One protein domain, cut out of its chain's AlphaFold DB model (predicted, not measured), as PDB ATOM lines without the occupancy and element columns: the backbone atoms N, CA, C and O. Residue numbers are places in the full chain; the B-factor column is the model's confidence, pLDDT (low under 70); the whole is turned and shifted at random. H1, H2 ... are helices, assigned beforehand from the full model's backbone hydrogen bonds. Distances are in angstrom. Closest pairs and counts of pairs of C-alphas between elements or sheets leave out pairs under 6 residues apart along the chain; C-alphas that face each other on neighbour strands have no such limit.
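Overview. This is residues 2 to 134 of the 267 residues of an uncharacterized protein of Roseburia sp. CAG:50 (UniProt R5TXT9). One long helix, H4, makes a spine: H3 folds back beside its first part as a hairpin, and H2, H5 and H6 pack round its later part. Residues 2 to 15, with H1, stick out. The printed part has 133 residues, six named helices, H1 to H6 in order, and no named strand: all helix. It is only just loose, close to compact, with a radius of gyration of the C-alphas of 17.1 A and spans of 51 by 38 by 28 A.

Arrangement. Start at H4, residues 52 to 82, the hub. Its residues 71 to 82 touch H6, residues 113 to 128, at a steep tilt of 59 degrees; the closest C-alphas, Ala 79 and Gly 120, are 4.2 A apart. Its residues 55 to 62 touch H3, residues 36 to 47, in a hairpin, opposite ways at a shallow tilt of 3 degrees; the closest C-alphas, Leu 45 and Lys 55, are 6.1 A apart. H2, residues 18 to 27, and H5, residues 97 to 107, touch H4 too, with closest C-alphas Thr 20 and Glu 77 at 6.4 A, and Gln 72 and Ala 107 at 5.7 A. H1, residues 2 to 12, touches no helix. In H1 to H6 every O i to N i+4 pair is within hydrogen-bond range.

Along the chain. Find C-alpha 52 at (-33.898, 7.920, 42.234); H4 runs 45.2 A to C-alpha 82 at (-20.638, -34.243, 32.880).

Size, cuts and confidence. The printed part has no cut; the link H4 to H5 is long. Confidence is under 70 at residues 2 to 43, 45 to 46 and 59.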
ATOM      1  N   ALA A   2     -35.147 -22.854  62.366       37.00
ATOM      2  CA  ALA A   2     -35.508 -23.642  61.168       37.00
ATOM      3  C   ALA A   2     -35.006 -23.029  59.840       37.00
ATOM      4  O   ALA A   2     -34.638 -23.758  58.926       37.00
ATOM      5  N   ILE A   3     -34.936 -21.695  59.754       29.12
ATOM      6  CA  ILE A   3     -34.424 -20.968  58.578       29.12
ATOM      7  C   ILE A   3     -32.894 -21.032  58.518       29.12
ATOM      8  O   ILE A   3     -32.349 -21.270  57.450       29.12
ATOM      9  N   ASP A   4     -32.210 -20.929  59.660       32.16
ATOM     10  CA  ASP A   4     -30.745 -21.035  59.723       32.16
ATOM     11  C   ASP A   4     -30.263 -22.427  59.307       32.16
ATOM     12  O   ASP A   4     -29.322 -22.531  58.536       32.16
ATOM     13  N   LYS A   5     -30.984 -23.491  59.693       34.06
ATOM     14  CA  LYS A   5     -30.699 -24.866  59.251       34.06
ATOM     15  C   LYS A   5     -30.988 -25.082  57.761       34.06
ATOM     16  O   LYS A   5     -30.304 -25.868  57.117       34.06
ATOM     17  N   LEU A   6     -31.978 -24.381  57.199       29.14
ATOM     18  CA  LEU A   6     -32.269 -24.398  55.760       29.14
ATOM     19  C   LEU A   6     -31.194 -23.635  54.972       29.14
ATOM     20  O   LEU A   6     -30.789 -24.083  53.908       29.14
ATOM     21  N   ILE A   7     -30.695 -22.523  55.516       31.41
ATOM     22  CA  ILE A   7     -29.582 -21.752  54.955       31.41
ATOM     23  C   ILE A   7     -28.285 -22.557  55.050       31.41
ATOM     24  O   ILE A   7     -27.568 -22.623  54.064       31.41
ATOM     25  N   GLU A   8     -28.013 -23.237  56.159       33.16
ATOM     26  CA  GLU A   8     -26.839 -24.102  56.341       33.16
ATOM     27  C   GLU A   8     -26.894 -25.319  55.400       33.16
ATOM     28  O   GLU A   8     -25.941 -25.564  54.673       33.16
ATOM     29  N   THR A   9     -28.061 -25.962  55.248       30.53
ATOM     30  CA  THR A   9     -28.269 -27.067  54.285       30.53
ATOM     31  C   THR A   9     -28.170 -26.605  52.821       30.53
ATOM     32  O   THR A   9     -27.756 -27.370  51.953       30.53
ATOM     33  N   VAL A  10     -28.551 -25.357  52.516       32.06
ATOM     34  CA  VAL A  10     -28.397 -24.753  51.178       32.06
ATOM     35  C   VAL A  10     -26.965 -24.262  50.952       32.06
ATOM     36  O   VAL A  10     -26.507 -24.261  49.819       32.06
ATOM     37  N   THR A  11     -26.233 -23.893  52.003       31.58
ATOM     38  CA  THR A  11     -24.831 -23.468  51.900       31.58
ATOM     39  C   THR A  11     -23.905 -24.683  51.798       31.58
ATOM     40  O   THR A  11     -22.994 -24.657  50.986       31.58
ATOM     41  N   GLU A  12     -24.185 -25.787  52.498       35.22
ATOM     42  CA  GLU A  12     -23.439 -27.052  52.382       35.22
ATOM     43  C   GLU A  12     -23.681 -27.778  51.050       35.22
ATOM     44  O   GLU A  12     -22.773 -28.414  50.528       35.22
ATOM     45  N   LYS A  13     -24.866 -27.641  50.437       33.94
ATOM     46  CA  LYS A  13     -25.171 -28.253  49.125       33.94
ATOM     47  C   LYS A  13     -24.692 -27.451  47.910       33.94
ATOM     48  O   LYS A  13     -24.871 -27.897  46.783       33.94
ATOM     49  N   VAL A  14     -24.112 -26.267  48.115       40.44
ATOM     50  CA  VAL A  14     -23.687 -25.341  47.044       40.44
ATOM     51  C   VAL A  14     -22.150 -25.291  46.896       40.44
ATOM     52  O   VAL A  14     -21.636 -24.511  46.096       40.44
ATOM     53  N   ILE A  15     -21.412 -26.152  47.613       41.09
ATOM     54  CA  ILE A  15     -19.931 -26.190  47.662       41.09
ATOM     55  C   ILE A  15     -19.380 -27.520  47.099       41.09
ATOM     56  O   ILE A  15     -18.344 -28.006  47.537       41.09
ATOM     57  N   ASP A  16     -20.051 -28.160  46.138       45.56
ATOM     58  CA  ASP A  16     -19.627 -29.504  45.720       45.56
ATOM     59  C   ASP A  16     -18.510 -29.492  44.648       45.56
ATOM     60  O   ASP A  16     -18.680 -29.019  43.520       45.56
ATOM     61  N   SER A  17     -17.364 -30.052  45.055       55.84
ATOM     62  CA  SER A  17     -16.051 -30.223  44.407       55.84
ATOM     63  C   SER A  17     -15.112 -29.000  44.317       55.84
ATOM     64  O   SER A  17     -15.462 -27.920  43.843       55.84
ATOM     65  N   GLU A  18     -13.852 -29.204  44.727       63.62
ATOM     66  CA  GLU A  18     -12.715 -28.276  44.561       63.62
ATOM     67  C   GLU A  18     -12.612 -27.738  43.118       63.62
ATOM     68  O   GLU A  18     -12.355 -26.553  42.901       63.62
ATOM     69  N   ASN A  19     -12.939 -28.580  42.134       61.91
ATOM     70  CA  ASN A  19     -12.965 -28.237  40.713       61.91
ATOM     71  C   ASN A  19     -14.012 -27.172  40.369       61.91
ATOM     72  O   ASN A  19     -13.736 -26.295  39.552       61.91
ATOM     73  N   THR A  20     -15.176 -27.186  41.025       60.81
ATOM     74  CA  THR A  20     -16.199 -26.141  40.866       60.81
ATOM     75  C   THR A  20     -15.669 -24.796  41.306       60.81
ATOM     76  O   THR A  20     -15.810 -23.823  40.571       60.81
ATOM     77  N   MET A  21     -14.987 -24.739  42.450       61.97
ATOM     78  CA  MET A  21     -14.394 -23.499  42.948       61.97
ATOM     79  C   MET A  21     -13.249 -23.000  42.062       61.97
ATOM     80  O   MET A  21     -13.145 -21.795  41.834       61.97
ATOM     81  N   ILE A  22     -12.426 -23.902  41.524       67.69
ATOM     82  CA  ILE A  22     -11.334 -23.562  40.604       67.69
ATOM     83  C   ILE A  22     -11.883 -23.007  39.284       67.69
ATOM     84  O   ILE A  22     -11.495 -21.906  38.888       67.69
ATOM     85  N   LEU A  23     -12.806 -23.722  38.631       68.31
ATOM     86  CA  LEU A  23     -13.396 -23.294  37.360       68.31
ATOM     87  C   LEU A  23     -14.161 -21.987  37.540       68.31
ATOM     88  O   LEU A  23     -13.963 -21.033  36.797       68.31
ATOM     89  N   CYS A  24     -14.995 -21.907  38.574       63.28
ATOM     90  CA  CYS A  24     -15.733 -20.697  38.889       63.28
ATOM     91  C   CYS A  24     -14.800 -19.523  39.210       63.28
ATOM     92  O   CYS A  24     -15.059 -18.420  38.752       63.28
ATOM     93  N   GLY A  25     -13.706 -19.734  39.947       60.62
ATOM     94  CA  GLY A  25     -12.710 -18.695  40.217       60.62
ATOM     95  C   GLY A  25     -11.920 -18.267  38.976       60.62
ATOM     96  O   GLY A  25     -11.497 -17.116  38.886       60.62
ATOM     97  N   MET A  26     -11.740 -19.167  38.007       69.62
ATOM     98  CA  MET A  26     -11.142 -18.851  36.710       69.62
ATOM     99  C   MET A  26     -12.090 -18.020  35.842       69.62
ATOM    100  O   MET A  26     -11.690 -16.976  35.340       69.62
ATOM    101  N   LEU A  27     -13.340 -18.461  35.706       65.56
ATOM    102  CA  LEU A  27     -14.352 -17.806  34.877       65.56
ATOM    103  C   LEU A  27     -14.872 -16.503  35.496       65.56
ATOM    104  O   LEU A  27     -15.267 -15.575  34.796       65.56
ATOM    105  N   PHE A  28     -14.885 -16.441  36.825       66.44
ATOM    106  CA  PHE A  28     -15.474 -15.364  37.606       66.44
ATOM    107  C   PHE A  28     -14.612 -15.116  38.851       66.44
ATOM    108  O   PHE A  28     -14.942 -15.578  39.949       66.44
ATOM    109  N   PRO A  29     -13.529 -14.333  38.738       49.44
ATOM    110  CA  PRO A  29     -12.595 -14.086  39.844       49.44
ATOM    111  C   PRO A  29     -13.228 -13.448  41.100       49.44
ATOM    112  O   PRO A  29     -12.574 -13.340  42.134       49.44
ATOM    113  N   TYR A  30     -14.512 -13.074  41.042       51.12
ATOM    114  CA  TYR A  30     -15.298 -12.465  42.116       51.12
ATOM    115  C   TYR A  30     -16.480 -13.336  42.613       51.12
ATOM    116  O   TYR A  30     -17.317 -12.852  43.372       51.12
ATOM    117  N   ILE A  31     -16.584 -14.622  42.228       47.38
ATOM    118  CA  ILE A  31     -17.780 -15.472  42.461       47.38
ATOM    119  C   ILE A  31     -18.203 -15.654  43.937       47.38
ATOM    120  O   ILE A  31     -19.373 -15.933  44.214       47.38
ATOM    121  N   GLY A  32     -17.296 -15.464  44.902       49.62
ATOM    122  CA  GLY A  32     -17.586 -15.577  46.341       49.62
ATOM    123  C   GLY A  32     -18.519 -14.492  46.904       49.62
ATOM    124  O   GLY A  32     -18.901 -14.541  48.071       49.62
ATOM    125  N   LEU A  33     -18.905 -13.514  46.082       49.28
ATOM    126  CA  LEU A  33     -19.686 -12.336  46.466       49.28
ATOM    127  C   LEU A  33     -21.209 -12.488  46.226       49.28
ATOM    128  O   LEU A  33     -21.993 -11.640  46.642       49.28
ATOM    129  N   ASN A  34     -21.657 -13.593  45.626       53.88
ATOM    130  CA  ASN A  34     -22.922 -13.733  44.881       53.88
ATOM    131  C   ASN A  34     -24.284 -13.533  45.593       53.88
ATOM    132  O   ASN A  34     -25.320 -13.649  44.943       53.88
ATOM    133  N   LYS A  35     -24.343 -13.212  46.889       49.88
ATOM    134  CA  LYS A  35     -25.612 -12.798  47.531       49.88
ATOM    135  C   LYS A  35     -25.406 -11.629  48.481       49.88
ATOM    136  O   LYS A  35     -26.042 -10.595  48.321       49.88
ATOM    137  N   ARG A  36     -24.398 -11.740  49.355       55.78
ATOM    138  CA  ARG A  36     -23.963 -10.633  50.218       55.78
ATOM    139  C   ARG A  36     -23.602  -9.386  49.429       55.78
ATOM    140  O   ARG A  36     -24.012  -8.321  49.842       55.78
ATOM    141  N   ALA A  37     -22.903  -9.486  48.300       54.34
ATOM    142  CA  ALA A  37     -22.518  -8.288  47.561       54.34
ATOM    143  C   ALA A  37     -23.689  -7.606  46.864       54.34
ATOM    144  O   ALA A  37     -23.633  -6.407  46.671       54.34
ATOM    145  N   VAL A  38     -24.753  -8.331  46.521       52.25
ATOM    146  CA  VAL A  38     -25.960  -7.745  45.921       52.25
ATOM    147  C   VAL A  38     -26.773  -7.026  46.973       52.25
ATOM    148  O   VAL A  38     -27.182  -5.893  46.753       52.25
ATOM    149  N   ASP A  39     -26.974  -7.688  48.112       58.47
ATOM    150  CA  ASP A  39     -27.683  -7.118  49.251       58.47
ATOM    151  C   ASP A  39     -26.901  -5.908  49.793       58.47
ATOM    152  O   ASP A  39     -27.482  -4.848  49.997       58.47
ATOM    153  N   MET A  40     -25.569  -6.013  49.899       63.47
ATOM    154  CA  MET A  40     -24.676  -4.900  50.243       63.47
ATOM    155  C   MET A  40     -24.716  -3.786  49.194       63.47
ATOM    156  O   MET A  40     -24.834  -2.627  49.562       63.47
ATOM    157  N   TYR A  41     -24.656  -4.103  47.898       66.56
ATOM    158  CA  TYR A  41     -24.699  -3.101  46.829       66.56
ATOM    159  C   TYR A  41     -26.051  -2.382  46.777       66.56
ATOM    160  O   TYR A  41     -26.099  -1.168  46.595       66.56
ATOM    161  N   ALA A  42     -27.158  -3.099  46.992       61.38
ATOM    162  CA  ALA A  42     -28.487  -2.510  47.119       61.38
ATOM    163  C   ALA A  42     -28.580  -1.601  48.356       61.38
ATOM    164  O   ALA A  42     -29.072  -0.478  48.250       61.38
ATOM    165  N   GLU A  43     -28.046  -2.038  49.498       66.44
ATOM    166  CA  GLU A  43     -28.013  -1.260  50.741       66.44
ATOM    167  C   GLU A  43     -27.118  -0.004  50.623       66.44
ATOM    168  O   GLU A  43     -27.471   1.076  51.104       66.44
ATOM    169  N   GLU A  44     -25.976  -0.104  49.940       72.62
ATOM    170  CA  GLU A  44     -25.087   1.022  49.627       72.62
ATOM    171  C   GLU A  44     -25.737   2.009  48.649       72.62
ATOM    172  O   GLU A  44     -25.655   3.226  48.844       72.62
ATOM    173  N   LEU A  45     -26.443   1.511  47.628       69.19
ATOM    174  CA  LEU A  45     -27.216   2.343  46.706       69.19
ATOM    175  C   LEU A  45     -28.349   3.082  47.420       69.19
ATOM    176  O   LEU A  45     -28.551   4.272  47.160       69.19
ATOM    177  N   GLU A  46     -29.065   2.427  48.336       66.38
ATOM    178  CA  GLU A  46     -30.106   3.067  49.145       66.38
ATOM    179  C   GLU A  46     -29.542   4.228  49.969       66.38
ATOM    180  O   GLU A  46     -30.107   5.325  49.929       66.38
ATOM    181  N   LYS A  47     -28.388   4.026  50.616       75.56
ATOM    182  CA  LYS A  47     -27.686   5.038  51.427       75.56
ATOM    183  C   LYS A  47     -26.974   6.117  50.604       75.56
ATOM    184  O   LYS A  47     -26.551   7.124  51.167       75.56
ATOM    185  N   SER A  48     -26.828   5.930  49.294       78.06
ATOM    186  CA  SER A  48     -26.145   6.888  48.423       78.06
ATOM    187  C   SER A  48     -26.957   8.169  48.183       78.06
ATOM    188  O   SER A  48     -28.193   8.173  48.200       78.06
ATOM    189  N   ASN A  49     -26.251   9.252  47.852       84.94
ATOM    190  CA  ASN A  49     -26.843  10.549  47.496       84.94
ATOM    191  C   ASN A  49     -27.272  10.628  46.016       84.94
ATOM    192  O   ASN A  49     -27.485  11.718  45.487       84.94
ATOM    193  N   LEU A  50     -27.338   9.487  45.322       79.75
ATOM    194  CA  LEU A  50     -27.739   9.412  43.920       79.75
ATOM    195  C   LEU A  50     -29.221   9.761  43.744       79.75
ATOM    196  O   LEU A  50     -30.034   9.553  44.649       79.75
ATOM    197  N   SER A  51     -29.584  10.245  42.554       80.38
ATOM    198  CA  SER A  51     -30.993  10.434  42.205       80.38
ATOM    199  C   SER A  51     -31.731   9.091  42.177       80.38
ATOM    200  O   SER A  51     -31.120   8.027  42.033       80.38
ATOM    201  N   VAL A  52     -33.059   9.127  42.291       73.94
ATOM    202  CA  VAL A  52     -33.898   7.920  42.234       73.94
ATOM    203  C   VAL A  52     -33.702   7.181  40.905       73.94
ATOM    204  O   VAL A  52     -33.598   5.957  40.885       73.94
ATOM    205  N   GLU A  53     -33.567   7.919  39.804       72.38
ATOM    206  CA  GLU A  53     -33.328   7.385  38.461       72.38
ATOM    207  C   GLU A  53     -31.967   6.689  38.365       72.38
ATOM    208  O   GLU A  53     -31.868   5.596  37.807       72.38
ATOM    209  N   ALA A  54     -30.924   7.282  38.954       70.94
ATOM    210  CA  ALA A  54     -29.602   6.670  39.009       70.94
ATOM    211  C   ALA A  54     -29.622   5.382  39.847       70.94
ATOM    212  O   ALA A  54     -29.126   4.353  39.390       70.94
ATOM    213  N   LYS A  55     -30.263   5.391  41.027       70.00
ATOM    214  CA  LYS A  55     -30.430   4.186  41.863       70.00
ATOM    215  C   LYS A  55     -31.156   3.071  41.105       70.00
ATOM    216  O   LYS A  55     -30.714   1.923  41.137       70.00
ATOM    217  N   LEU A  56     -32.224   3.408  40.375       70.75
ATOM    218  CA  LEU A  56     -32.968   2.454  39.550       70.75
ATOM    219  C   LEU A  56     -32.105   1.868  38.421       70.75
ATOM    220  O   LEU A  56     -32.117   0.656  38.216       70.75
ATOM    221  N   TYR A  57     -31.337   2.703  37.716       75.00
ATOM    222  CA  TYR A  57     -30.415   2.261  36.666       75.00
ATOM    223  C   TYR A  57     -29.384   1.253  37.195       75.00
ATOM    224  O   TYR A  57     -29.226   0.172  36.620       75.00
ATOM    225  N   TYR A  58     -28.728   1.561  38.319       75.25
ATOM    226  CA  TYR A  58     -27.749   0.657  38.931       75.25
ATOM    227  C   TYR A  58     -28.378  -0.659  39.391       75.25
ATOM    228  O   TYR A  58     -27.823  -1.724  39.131       75.25
ATOM    229  N   LEU A  59     -29.563  -0.610  40.006       69.94
ATOM    230  CA  LEU A  59     -30.265  -1.809  40.461       69.94
ATOM    231  C   LEU A  59     -30.671  -2.725  39.295       69.94
ATOM    232  O   LEU A  59     -30.517  -3.946  39.381       69.94
ATOM    233  N   LEU A  60     -31.165  -2.159  38.187       74.00
ATOM    234  CA  LEU A  60     -31.516  -2.929  36.989       74.00
ATOM    235  C   LEU A  60     -30.288  -3.601  36.361       74.00
ATOM    236  O   LEU A  60     -30.368  -4.772  35.979       74.00
ATOM    237  N   ASN A  61     -29.158  -2.894  36.293       77.69
ATOM    238  CA  ASN A  61     -27.907  -3.451  35.778       77.69
ATOM    239  C   ASN A  61     -27.355  -4.551  36.684       77.69
ATOM    240  O   ASN A  61     -27.073  -5.638  36.188       77.69
ATOM    241  N   ALA A  62     -27.325  -4.337  38.002       74.25
ATOM    242  CA  ALA A  62     -26.908  -5.360  38.956       74.25
ATOM    243  C   ALA A  62     -27.775  -6.623  38.836       74.25
ATOM    244  O   ALA A  62     -27.264  -7.735  38.723       74.25
ATOM    245  N   LYS A  63     -29.105  -6.474  38.759       72.81
ATOM    246  CA  LYS A  63     -30.019  -7.611  38.562       72.81
ATOM    247  C   LYS A  63     -29.735  -8.369  37.259       72.81
ATOM    248  O   LYS A  63     -29.807  -9.599  37.237       72.81
ATOM    249  N   LYS A  64     -29.439  -7.647  36.175       79.38
ATOM    250  CA  LYS A  64     -29.078  -8.235  34.878       79.38
ATOM    251  C   LYS A  64     -27.760  -9.010  34.966       79.38
ATOM    252  O   LYS A  64     -27.730 -10.161  34.539       79.38
ATOM    253  N   GLU A  65     -26.720  -8.413  35.541       79.00
ATOM    254  CA  GLU A  65     -25.403  -9.037  35.726       79.00
ATOM    255  C   GLU A  65     -25.495 -10.304  36.578       79.00
ATOM    256  O   GLU A  65     -24.944 -11.340  36.221       79.00
ATOM    257  N   LEU A  66     -26.293 -10.289  37.645       74.69
ATOM    258  CA  LEU A  66     -26.485 -11.467  38.492       74.69
ATOM    259  C   LEU A  66     -27.186 -12.609  37.777       74.69
ATOM    260  O   LEU A  66     -26.820 -13.769  37.957       74.69
ATOM    261  N   LYS A  67     -28.192 -12.297  36.955       79.94
ATOM    262  CA  LYS A  67     -28.843 -13.312  36.123       79.94
ATOM    263  C   LYS A  67     -27.829 -13.947  35.167       79.94
ATOM    264  O   LYS A  67     -27.827 -15.163  35.007       79.94
ATOM    265  N   GLN A  68     -26.977 -13.127  34.559       85.69
ATOM    266  CA  GLN A  68     -25.931 -13.561  33.637       85.69
ATOM    267  C   GLN A  68     -24.900 -14.464  34.326       85.69
ATOM    268  O   GLN A  68     -24.685 -15.585  33.868       85.69
ATOM    269  N   ILE A  69     -24.370 -14.037  35.475       81.94
ATOM    270  CA  ILE A  69     -23.433 -14.823  36.292       81.94
ATOM    271  C   ILE A  69     -24.072 -16.140  36.732       81.94
ATOM    272  O   ILE A  69     -23.440 -17.190  36.643       81.94
ATOM    273  N   LYS A  70     -25.339 -16.118  37.168       82.56
ATOM    274  CA  LYS A  70     -26.067 -17.336  37.548       82.56
ATOM    275  C   LYS A  70     -26.129 -18.328  36.386       82.56
ATOM    276  O   LYS A  70     -25.825 -19.496  36.590       82.56
ATOM    277  N   ASN A  71     -26.494 -17.871  35.187       86.62
ATOM    278  CA  ASN A  71     -26.571 -18.730  34.005       86.62
ATOM    279  C   ASN A  71     -25.222 -19.391  33.692       86.62
ATOM    280  O   ASN A  71     -25.154 -20.606  33.512       86.62
ATOM    281  N   GLN A  72     -24.145 -18.604  33.669       89.06
ATOM    282  CA  GLN A  72     -22.817 -19.126  33.352       89.06
ATOM    283  C   GLN A  72     -22.305 -20.079  34.436       89.06
ATOM    284  O   GLN A  72     -21.748 -21.128  34.120       89.06
ATOM    285  N   ARG A  73     -22.547 -19.756  35.712       86.00
ATOM    286  CA  ARG A  73     -22.225 -20.629  36.843       86.00
ATOM    287  C   ARG A  73     -22.937 -21.975  36.720       86.00
ATOM    288  O   ARG A  73     -22.288 -23.004  36.848       86.00
ATOM    289  N   THR A  74     -24.237 -21.978  36.432       87.69
ATOM    290  CA  THR A  74     -24.993 -23.221  36.233       87.69
ATOM    291  C   THR A  74     -24.416 -24.047  35.079       87.69
ATOM    292  O   THR A  74     -24.246 -25.253  35.215       87.69
ATOM    293  N   ILE A  75     -24.041 -23.413  33.965       92.88
ATOM    294  CA  ILE A  75     -23.391 -24.098  32.836       92.88
ATOM    295  C   ILE A  75     -22.028 -24.690  33.235       92.88
ATOM    296  O   ILE A  75     -21.726 -25.822  32.859       92.88
ATOM    297  N   ALA A  76     -21.229 -23.969  34.024       91.19
ATOM    298  CA  ALA A  76     -19.954 -24.458  34.547       91.19
ATOM    299  C   ALA A  76     -20.135 -25.660  35.496       91.19
ATOM    300  O   ALA A  76     -19.418 -26.651  35.376       91.19
ATOM    301  N   GLU A  77     -21.129 -25.614  36.387       89.00
ATOM    302  CA  GLU A  77     -21.482 -26.728  37.280       89.00
ATOM    303  C   GLU A  77     -21.913 -27.970  36.482       89.00
ATOM    304  O   GLU A  77     -21.462 -29.083  36.752       89.00
ATOM    305  N   ILE A  78     -22.741 -27.791  35.447       93.06
ATOM    306  CA  ILE A  78     -23.131 -28.879  34.541       93.06
ATOM    307  C   ILE A  78     -21.900 -29.473  33.854       93.06
ATOM    308  O   ILE A  78     -21.811 -30.696  33.745       93.06
ATOM    309  N   ALA A  79     -20.965 -28.640  33.394       94.38
ATOM    310  CA  ALA A  79     -19.767 -29.109  32.708       94.38
ATOM    311  C   ALA A  79     -18.916 -30.022  33.595       94.38
ATOM    312  O   ALA A  79     -18.551 -31.116  33.178       94.38
ATOM    313  N   ILE A  80     -18.684 -29.618  34.842       91.44
ATOM    314  CA  ILE A  80     -17.932 -30.413  35.818       91.44
ATOM    315  C   ILE A  80     -18.617 -31.752  36.076       91.44
ATOM    316  O   ILE A  80     -17.968 -32.794  36.053       91.44
ATOM    317  N   ASN A  81     -19.939 -31.735  36.250       92.88
ATOM    318  CA  ASN A  81     -20.716 -32.942  36.527       92.88
ATOM    319  C   ASN A  81     -20.826 -33.901  35.328       92.88
ATOM    320  O   ASN A  81     -21.208 -35.054  35.512       92.88
ATOM    321  N   ASN A  82     -20.546 -33.438  34.105       93.38
ATOM    322  CA  ASN A  82     -20.638 -34.243  32.880       93.38
ATOM    323  C   ASN A  82     -19.271 -34.586  32.269       93.38
ATOM    324  O   ASN A  82     -19.236 -35.305  31.268       93.38
ATOM    325  N   ALA A  83     -18.175 -34.078  32.830       93.75
ATOM    326  CA  ALA A  83     -16.837 -34.368  32.343       93.75
ATOM    327  C   ALA A  83     -16.341 -35.740  32.814       93.75
ATOM    328  O   ALA A  83     -16.750 -36.248  33.862       93.75
ATOM    329  N   ILE A  84     -15.432 -36.348  32.049       93.06
ATOM    330  CA  ILE A  84     -14.746 -37.571  32.487       93.06
ATOM    331  C   ILE A  84     -13.903 -37.309  33.753       93.06
ATOM    332  O   ILE A  84     -13.434 -36.180  33.960       93.06
ATOM    333  N   PRO A  85     -13.665 -38.339  34.591       89.19
ATOM    334  CA  PRO A  85     -12.751 -38.227  35.724       89.19
ATOM    335  C   PRO A  85     -11.384 -37.672  35.301       89.19
ATOM    336  O   PRO A  85     -10.930 -37.941  34.193       89.19
ATOM    337  N   GLU A  86     -10.736 -36.918  36.193       87.75
ATOM    338  CA  GLU A  86      -9.404 -36.309  35.987       87.75
ATOM    339  C   GLU A  86      -9.339 -35.137  34.989       87.75
ATOM    340  O   GLU A  86      -8.254 -34.626  34.717       87.75
ATOM    341  N   THR A  87     -10.480 -34.653  34.485       91.62
ATOM    342  CA  THR A  87     -10.516 -33.424  33.674       91.62
ATOM    343  C   THR A  87      -9.958 -32.228  34.464       91.62
ATOM    344  O   THR A  87     -10.459 -31.904  35.542       91.62
ATOM    345  N   ASP A  88      -8.931 -31.560  33.924       90.44
ATOM    346  CA  ASP A  88      -8.330 -30.362  34.524       90.44
ATOM    347  C   ASP A  88      -9.121 -29.112  34.130       90.44
ATOM    348  O   ASP A  88      -9.108 -28.697  32.974       90.44
ATOM    349  N   PHE A  89      -9.780 -28.493  35.108       88.12
ATOM    350  CA  PHE A  89     -10.524 -27.241  34.944       88.12
ATOM    351  C   PHE A  89      -9.754 -25.998  35.413       88.12
ATOM    352  O   PHE A  89     -10.311 -24.900  35.486       88.12
ATOM    353  N   SER A  90      -8.487 -26.152  35.789       84.75
ATOM    354  CA  SER A  90      -7.651 -25.054  36.259       84.75
ATOM    355  C   SER A  90      -7.116 -24.198  35.110       84.75
ATOM    356  O   SER A  90      -7.281 -24.505  33.931       84.75
ATOM    357  N   ARG A  91      -6.374 -23.139  35.450       77.69
ATOM    358  CA  ARG A  91      -5.640 -22.318  34.469       77.69
ATOM    359  C   ARG A  91      -4.544 -23.082  33.715       77.69
ATOM    360  O   ARG A  91      -3.953 -22.534  32.796       77.69
ATOM    361  N   LYS A  92      -4.216 -24.304  34.145       84.50
ATOM    362  CA  LYS A  92      -3.299 -25.194  33.422       84.50
ATOM    363  C   LYS A  92      -4.017 -26.015  32.352       84.50
ATOM    364  O   LYS A  92      -3.335 -26.646  31.545       84.50
ATOM    365  N   SER A  93      -5.354 -25.970  32.316       82.88
ATOM    366  CA  SER A  93      -6.123 -26.508  31.202       82.88
ATOM    367  C   SER A  93      -5.621 -25.856  29.917       82.88
ATOM    368  O   SER A  93      -5.459 -24.641  29.830       82.88
ATOM    369  N   MET A  94      -5.323 -26.663  28.903       92.75
ATOM    370  CA  MET A  94      -4.834 -26.156  27.616       92.75
ATOM    371  C   MET A  94      -5.959 -25.519  26.776       92.75
ATOM    372  O   MET A  94      -5.818 -25.370  25.561       92.75
ATOM    373  N   VAL A  95      -7.093 -25.191  27.406       93.62
ATOM    374  CA  VAL A  95      -8.242 -24.545  26.771       93.62
ATOM    375  C   VAL A  95      -7.848 -23.131  26.370       93.62
ATOM    376  O   VAL A  95      -7.195 -22.401  27.113       93.62
ATOM    377  N   ASN A  96      -8.237 -22.741  25.164       93.25
ATOM    378  CA  ASN A  96      -7.961 -21.409  24.660       93.25
ATOM    379  C   ASN A  96      -8.804 -20.361  25.418       93.25
ATOM    380  O   ASN A  96     -10.032 -20.445  25.421       93.25
ATOM    381  N   GLU A  97      -8.148 -19.364  26.021       90.06
ATOM    382  CA  GLU A  97      -8.818 -18.316  26.811       90.06
ATOM    383  C   GLU A  97      -9.823 -17.503  25.977       90.06
ATOM    384  O   GLU A  97     -10.951 -17.303  26.415       90.06
ATOM    385  N   GLU A  98      -9.487 -17.121  24.738       91.44
ATOM    386  CA  GLU A  98     -10.415 -16.362  23.880       91.44
ATOM    387  C   GLU A  98     -11.669 -17.164  23.511       91.44
ATOM    388  O   GLU A  98     -12.768 -16.612  23.402       91.44
ATOM    389  N   TRP A  99     -11.519 -18.470  23.278       93.69
ATOM    390  CA  TRP A  99     -12.650 -19.361  23.044       93.69
ATOM    391  C   TRP A  99     -13.540 -19.421  24.283       93.69
ATOM    392  O   TRP A  99     -14.757 -19.282  24.161       93.69
ATOM    393  N   LEU A 100     -12.934 -19.575  25.462       93.75
ATOM    394  CA  LEU A 100     -13.649 -19.674  26.729       93.75
ATOM    395  C   LEU A 100     -14.406 -18.381  27.042       93.75
ATOM    396  O   LEU A 100     -15.578 -18.438  27.415       93.75
ATOM    397  N   ASP A 101     -13.786 -17.226  26.797       91.00
ATOM    398  CA  ASP A 101     -14.414 -15.914  26.945       91.00
ATOM    399  C   ASP A 101     -15.624 -15.766  26.021       91.00
ATOM    400  O   ASP A 101     -16.712 -15.405  26.473       91.00
ATOM    401  N   ARG A 102     -15.488 -16.104  24.730       93.44
ATOM    402  CA  ARG A 102     -16.609 -16.054  23.770       93.44
ATOM    403  C   ARG A 102     -17.724 -17.026  24.140       93.44
ATOM    404  O   ARG A 102     -18.907 -16.701  23.989       93.44
ATOM    405  N   PHE A 103     -17.355 -18.213  24.615       95.50
ATOM    406  CA  PHE A 103     -18.298 -19.227  25.062       95.50
ATOM    407  C   PHE A 103     -19.107 -18.699  26.248       95.50
ATOM    408  O   PHE A 103     -20.336 -18.700  26.210       95.50
ATOM    409  N   MET A 104     -18.433 -18.173  27.271       93.06
ATOM    410  CA  MET A 104     -19.084 -17.648  28.467       93.06
ATOM    411  C   MET A 104     -19.895 -16.387  28.188       93.06
ATOM    412  O   MET A 104     -20.994 -16.244  28.730       93.06
ATOM    413  N   ASP A 105     -19.404 -15.493  27.331       93.44
ATOM    414  CA  ASP A 105     -20.130 -14.289  26.931       93.44
ATOM    415  C   ASP A 105     -21.466 -14.628  26.261       93.44
ATOM    416  O   ASP A 105     -22.475 -13.974  26.519       93.44
ATOM    417  N   SER A 106     -21.501 -15.707  25.478       94.56
ATOM    418  CA  SER A 106     -22.728 -16.201  24.846       94.56
ATOM    419  C   SER A 106     -23.619 -16.953  25.849       94.56
ATOM    420  O   SER A 106     -24.824 -16.701  25.944       94.56
ATOM    421  N   ALA A 107     -23.019 -17.806  26.685       93.69
ATOM    422  CA  ALA A 107     -23.693 -18.616  27.702       93.69
ATOM    423  C   ALA A 107     -24.481 -17.782  28.728       93.69
ATOM    424  O   ALA A 107     -25.488 -18.239  29.274       93.69
ATOM    425  N   LYS A 108     -24.078 -16.528  28.975       92.62
ATOM    426  CA  LYS A 108     -24.740 -15.635  29.942       92.62
ATOM    427  C   LYS A 108     -26.206 -15.342  29.621       92.62
ATOM    428  O   LYS A 108     -26.971 -14.964  30.512       92.62
ATOM    429  N   PHE A 109     -26.625 -15.535  28.373       93.62
ATOM    430  CA  PHE A 109     -28.011 -15.353  27.944       93.62
ATOM    431  C   PHE A 109     -28.859 -16.632  28.039       93.62
ATOM    432  O   PHE A 109     -30.082 -16.561  27.916       93.62
ATOM    433  N   VAL A 110     -28.248 -17.782  28.325       91.56
ATOM    434  CA  VAL A 110     -28.910 -19.088  28.328       91.56
ATOM    435  C   VAL A 110     -29.509 -19.374  29.704       91.56
ATOM    436  O   VAL A 110     -28.798 -19.709  30.648       91.56
ATOM    437  N   SER A 111     -30.833 -19.242  29.829       88.56
ATOM    438  CA  SER A 111     -31.545 -19.448  31.104       88.56
ATOM    439  C   SER A 111     -32.477 -20.659  31.146       88.56
ATOM    440  O   SER A 111     -33.083 -20.902  32.184       88.56
ATOM    441  N   GLN A 112     -32.669 -21.363  30.030       90.56
ATOM    442  CA  GLN A 112     -33.503 -22.568  29.991       90.56
ATOM    443  C   GLN A 112     -32.663 -23.778  30.398       90.56
ATOM    444  O   GLN A 112     -31.628 -24.017  29.782       90.56
ATOM    445  N   GLU A 113     -33.111 -24.536  31.399       90.50
ATOM    446  CA  GLU A 113     -32.336 -25.631  32.005       90.50
ATOM    447  C   GLU A 113     -31.893 -26.679  30.974       90.50
ATOM    448  O   GLU A 113     -30.717 -27.027  30.909       90.50
ATOM    449  N   GLU A 114     -32.796 -27.114  30.091       87.31
ATOM    450  CA  GLU A 114     -32.488 -28.097  29.042       87.31
ATOM    451  C   GLU A 114     -31.381 -27.617  28.089       87.31
ATOM    452  O   GLU A 114     -30.511 -28.391  27.687       87.31
ATOM    453  N   ILE A 115     -31.368 -26.322  27.768       89.75
ATOM    454  CA  ILE A 115     -30.344 -25.722  26.909       89.75
ATOM    455  C   ILE A 115     -29.038 -25.535  27.687       89.75
ATOM    456  O   ILE A 115     -27.967 -25.810  27.151       89.75
ATOM    457  N   GLN A 116     -29.103 -25.151  28.966       92.75
ATOM    458  CA  GLN A 116     -27.928 -25.084  29.840       92.75
ATOM    459  C   GLN A 116     -27.222 -26.441  29.941       92.75
ATOM    460  O   GLN A 116     -25.994 -26.478  29.961       92.75
ATOM    461  N   VAL A 117     -27.970 -27.553  29.922       93.75
ATOM    462  CA  VAL A 117     -27.393 -28.908  29.880       93.75
ATOM    463  C   VAL A 117     -26.554 -29.126  28.622       93.75
ATOM    464  O   VAL A 117     -25.438 -29.637  28.715       93.75
ATOM    465  N   ILE A 118     -27.050 -28.715  27.453       92.94
ATOM    466  CA  ILE A 118     -26.311 -28.834  26.186       92.94
ATOM    467  C   ILE A 118     -25.033 -27.991  26.240       92.94
ATOM    468  O   ILE A 118     -23.952 -28.507  25.956       92.94
ATOM    469  N   TRP A 119     -25.136 -26.728  26.663       95.12
ATOM    470  CA  TRP A 119     -23.978 -25.841  26.807       95.12
ATOM    471  C   TRP A 119     -22.949 -26.411  27.790       95.12
ATOM    472  O   TRP A 119     -21.769 -26.485  27.463       95.12
ATOM    473  N   GLY A 120     -23.379 -26.893  28.957       95.44
ATOM    474  CA  GLY A 120     -22.474 -27.485  29.939       95.44
ATOM    475  C   GLY A 120     -21.767 -28.736  29.412       95.44
ATOM    476  O   GLY A 120     -20.564 -28.878  29.602       95.44
ATOM    477  N   LYS A 121     -22.455 -29.606  28.662       95.56
ATOM    478  CA  LYS A 121     -21.816 -30.770  28.023       95.56
ATOM    479  C   LYS A 121     -20.802 -30.383  26.947       95.56
ATOM    480  O   LYS A 121     -19.763 -31.028  26.851       95.56
ATOM    481  N   ILE A 122     -21.079 -29.352  26.149       96.25
ATOM    482  CA  ILE A 122     -20.109 -28.834  25.171       96.25
ATOM    483  C   ILE A 122     -18.878 -28.276  25.887       96.25
ATOM    484  O   ILE A 122     -17.756 -28.599  25.511       96.25
ATOM    485  N   LEU A 123     -19.084 -27.500  26.954       96.00
ATOM    486  CA  LEU A 123     -17.994 -26.972  27.765       96.00
ATOM    487  C   LEU A 123     -17.155 -28.100  28.377       96.00
ATOM    488  O   LEU A 123     -15.933 -28.051  28.294       96.00
ATOM    489  N   ALA A 124     -17.796 -29.139  28.923       95.19
ATOM    490  CA  ALA A 124     -17.108 -30.320  29.437       95.19
ATOM    491  C   ALA A 124     -16.178 -30.916  28.374       95.19
ATOM    492  O   ALA A 124     -14.993 -31.087  28.628       95.19
ATOM    493  N   LYS A 125     -16.686 -31.152  27.156       94.56
ATOM    494  CA  LYS A 125     -15.904 -31.733  26.054       94.56
ATOM    495  C   LYS A 125     -14.692 -30.890  25.667       94.56
ATOM    496  O   LYS A 125     -13.657 -31.467  25.336       94.56
ATOM    497  N   GLU A 126     -14.795 -29.565  25.739       95.31
ATOM    498  CA  GLU A 126     -13.646 -28.695  25.494       95.31
ATOM    499  C   GLU A 126     -12.572 -28.839  26.577       95.31
ATOM    500  O   GLU A 126     -11.395 -28.927  26.249       95.31
ATOM    501  N   PHE A 127     -12.948 -28.934  27.854       95.56
ATOM    502  CA  PHE A 127     -11.976 -29.171  28.928       95.56
ATOM    503  C   PHE A 127     -11.384 -30.587  28.894       95.56
ATOM    504  O   PHE A 127     -10.201 -30.764  29.173       95.56
ATOM    505  N   GLU A 128     -12.170 -31.595  28.508       94.75
ATOM    506  CA  GLU A 128     -11.688 -32.971  28.343       94.75
ATOM    507  C   GLU A 128     -10.658 -33.096  27.212       94.75
ATOM    508  O   GLU A 128      -9.695 -33.860  27.310       94.75
ATOM    509  N   LYS A 129     -10.891 -32.393  26.097       93.81
ATOM    510  CA  LYS A 129     -10.027 -32.410  24.911       93.81
ATOM    511  C   LYS A 129      -9.906 -30.999  24.325       93.81
ATOM    512  O   LYS A 129     -10.568 -30.705  23.326       93.81
ATOM    513  N   PRO A 130      -9.025 -30.157  24.892       94.25
ATOM    514  CA  PRO A 130      -8.848 -28.782  24.437       94.25
ATOM    515  C   PRO A 130      -8.580 -28.676  22.933       94.25
ATOM    516  O   PRO A 130      -7.789 -29.436  22.365       94.25
ATOM    517  N   GLY A 131      -9.260 -27.736  22.277       91.81
ATOM    518  CA  GLY A 131      -9.168 -27.471  20.845       91.81
ATOM    519  C   GLY A 131      -9.932 -28.452  19.952       91.81
ATOM    520  O   GLY A 131      -9.744 -28.419  18.734       91.81
ATOM    521  N   LYS A 132     -10.758 -29.349  20.512       91.94
ATOM    522  CA  LYS A 132     -11.580 -30.292  19.730       91.94
ATOM    523  C   LYS A 132     -13.018 -29.840  19.521       91.94
ATOM    524  O   LYS A 132     -13.689 -30.419  18.669       91.94
ATOM    525  N   THR A 133     -13.496 -28.821  20.232       93.31
ATOM    526  CA  THR A 133     -14.807 -28.236  19.939       93.31
ATOM    527  C   THR A 133     -14.690 -27.267  18.765       93.31
ATOM    528  O   THR A 133     -13.917 -26.307  18.838       93.31
ATOM    529  N   PRO A 134     -15.471 -27.443  17.684       91.69
ATOM    530  CA  PRO A 134     -15.450 -26.504  16.570       91.69
ATOM    531  C   PRO A 134     -15.800 -25.082  17.023       91.69
ATOM    532  O   PRO A 134     -16.781 -24.868  17.733       91.69
TER     533      PRO A 134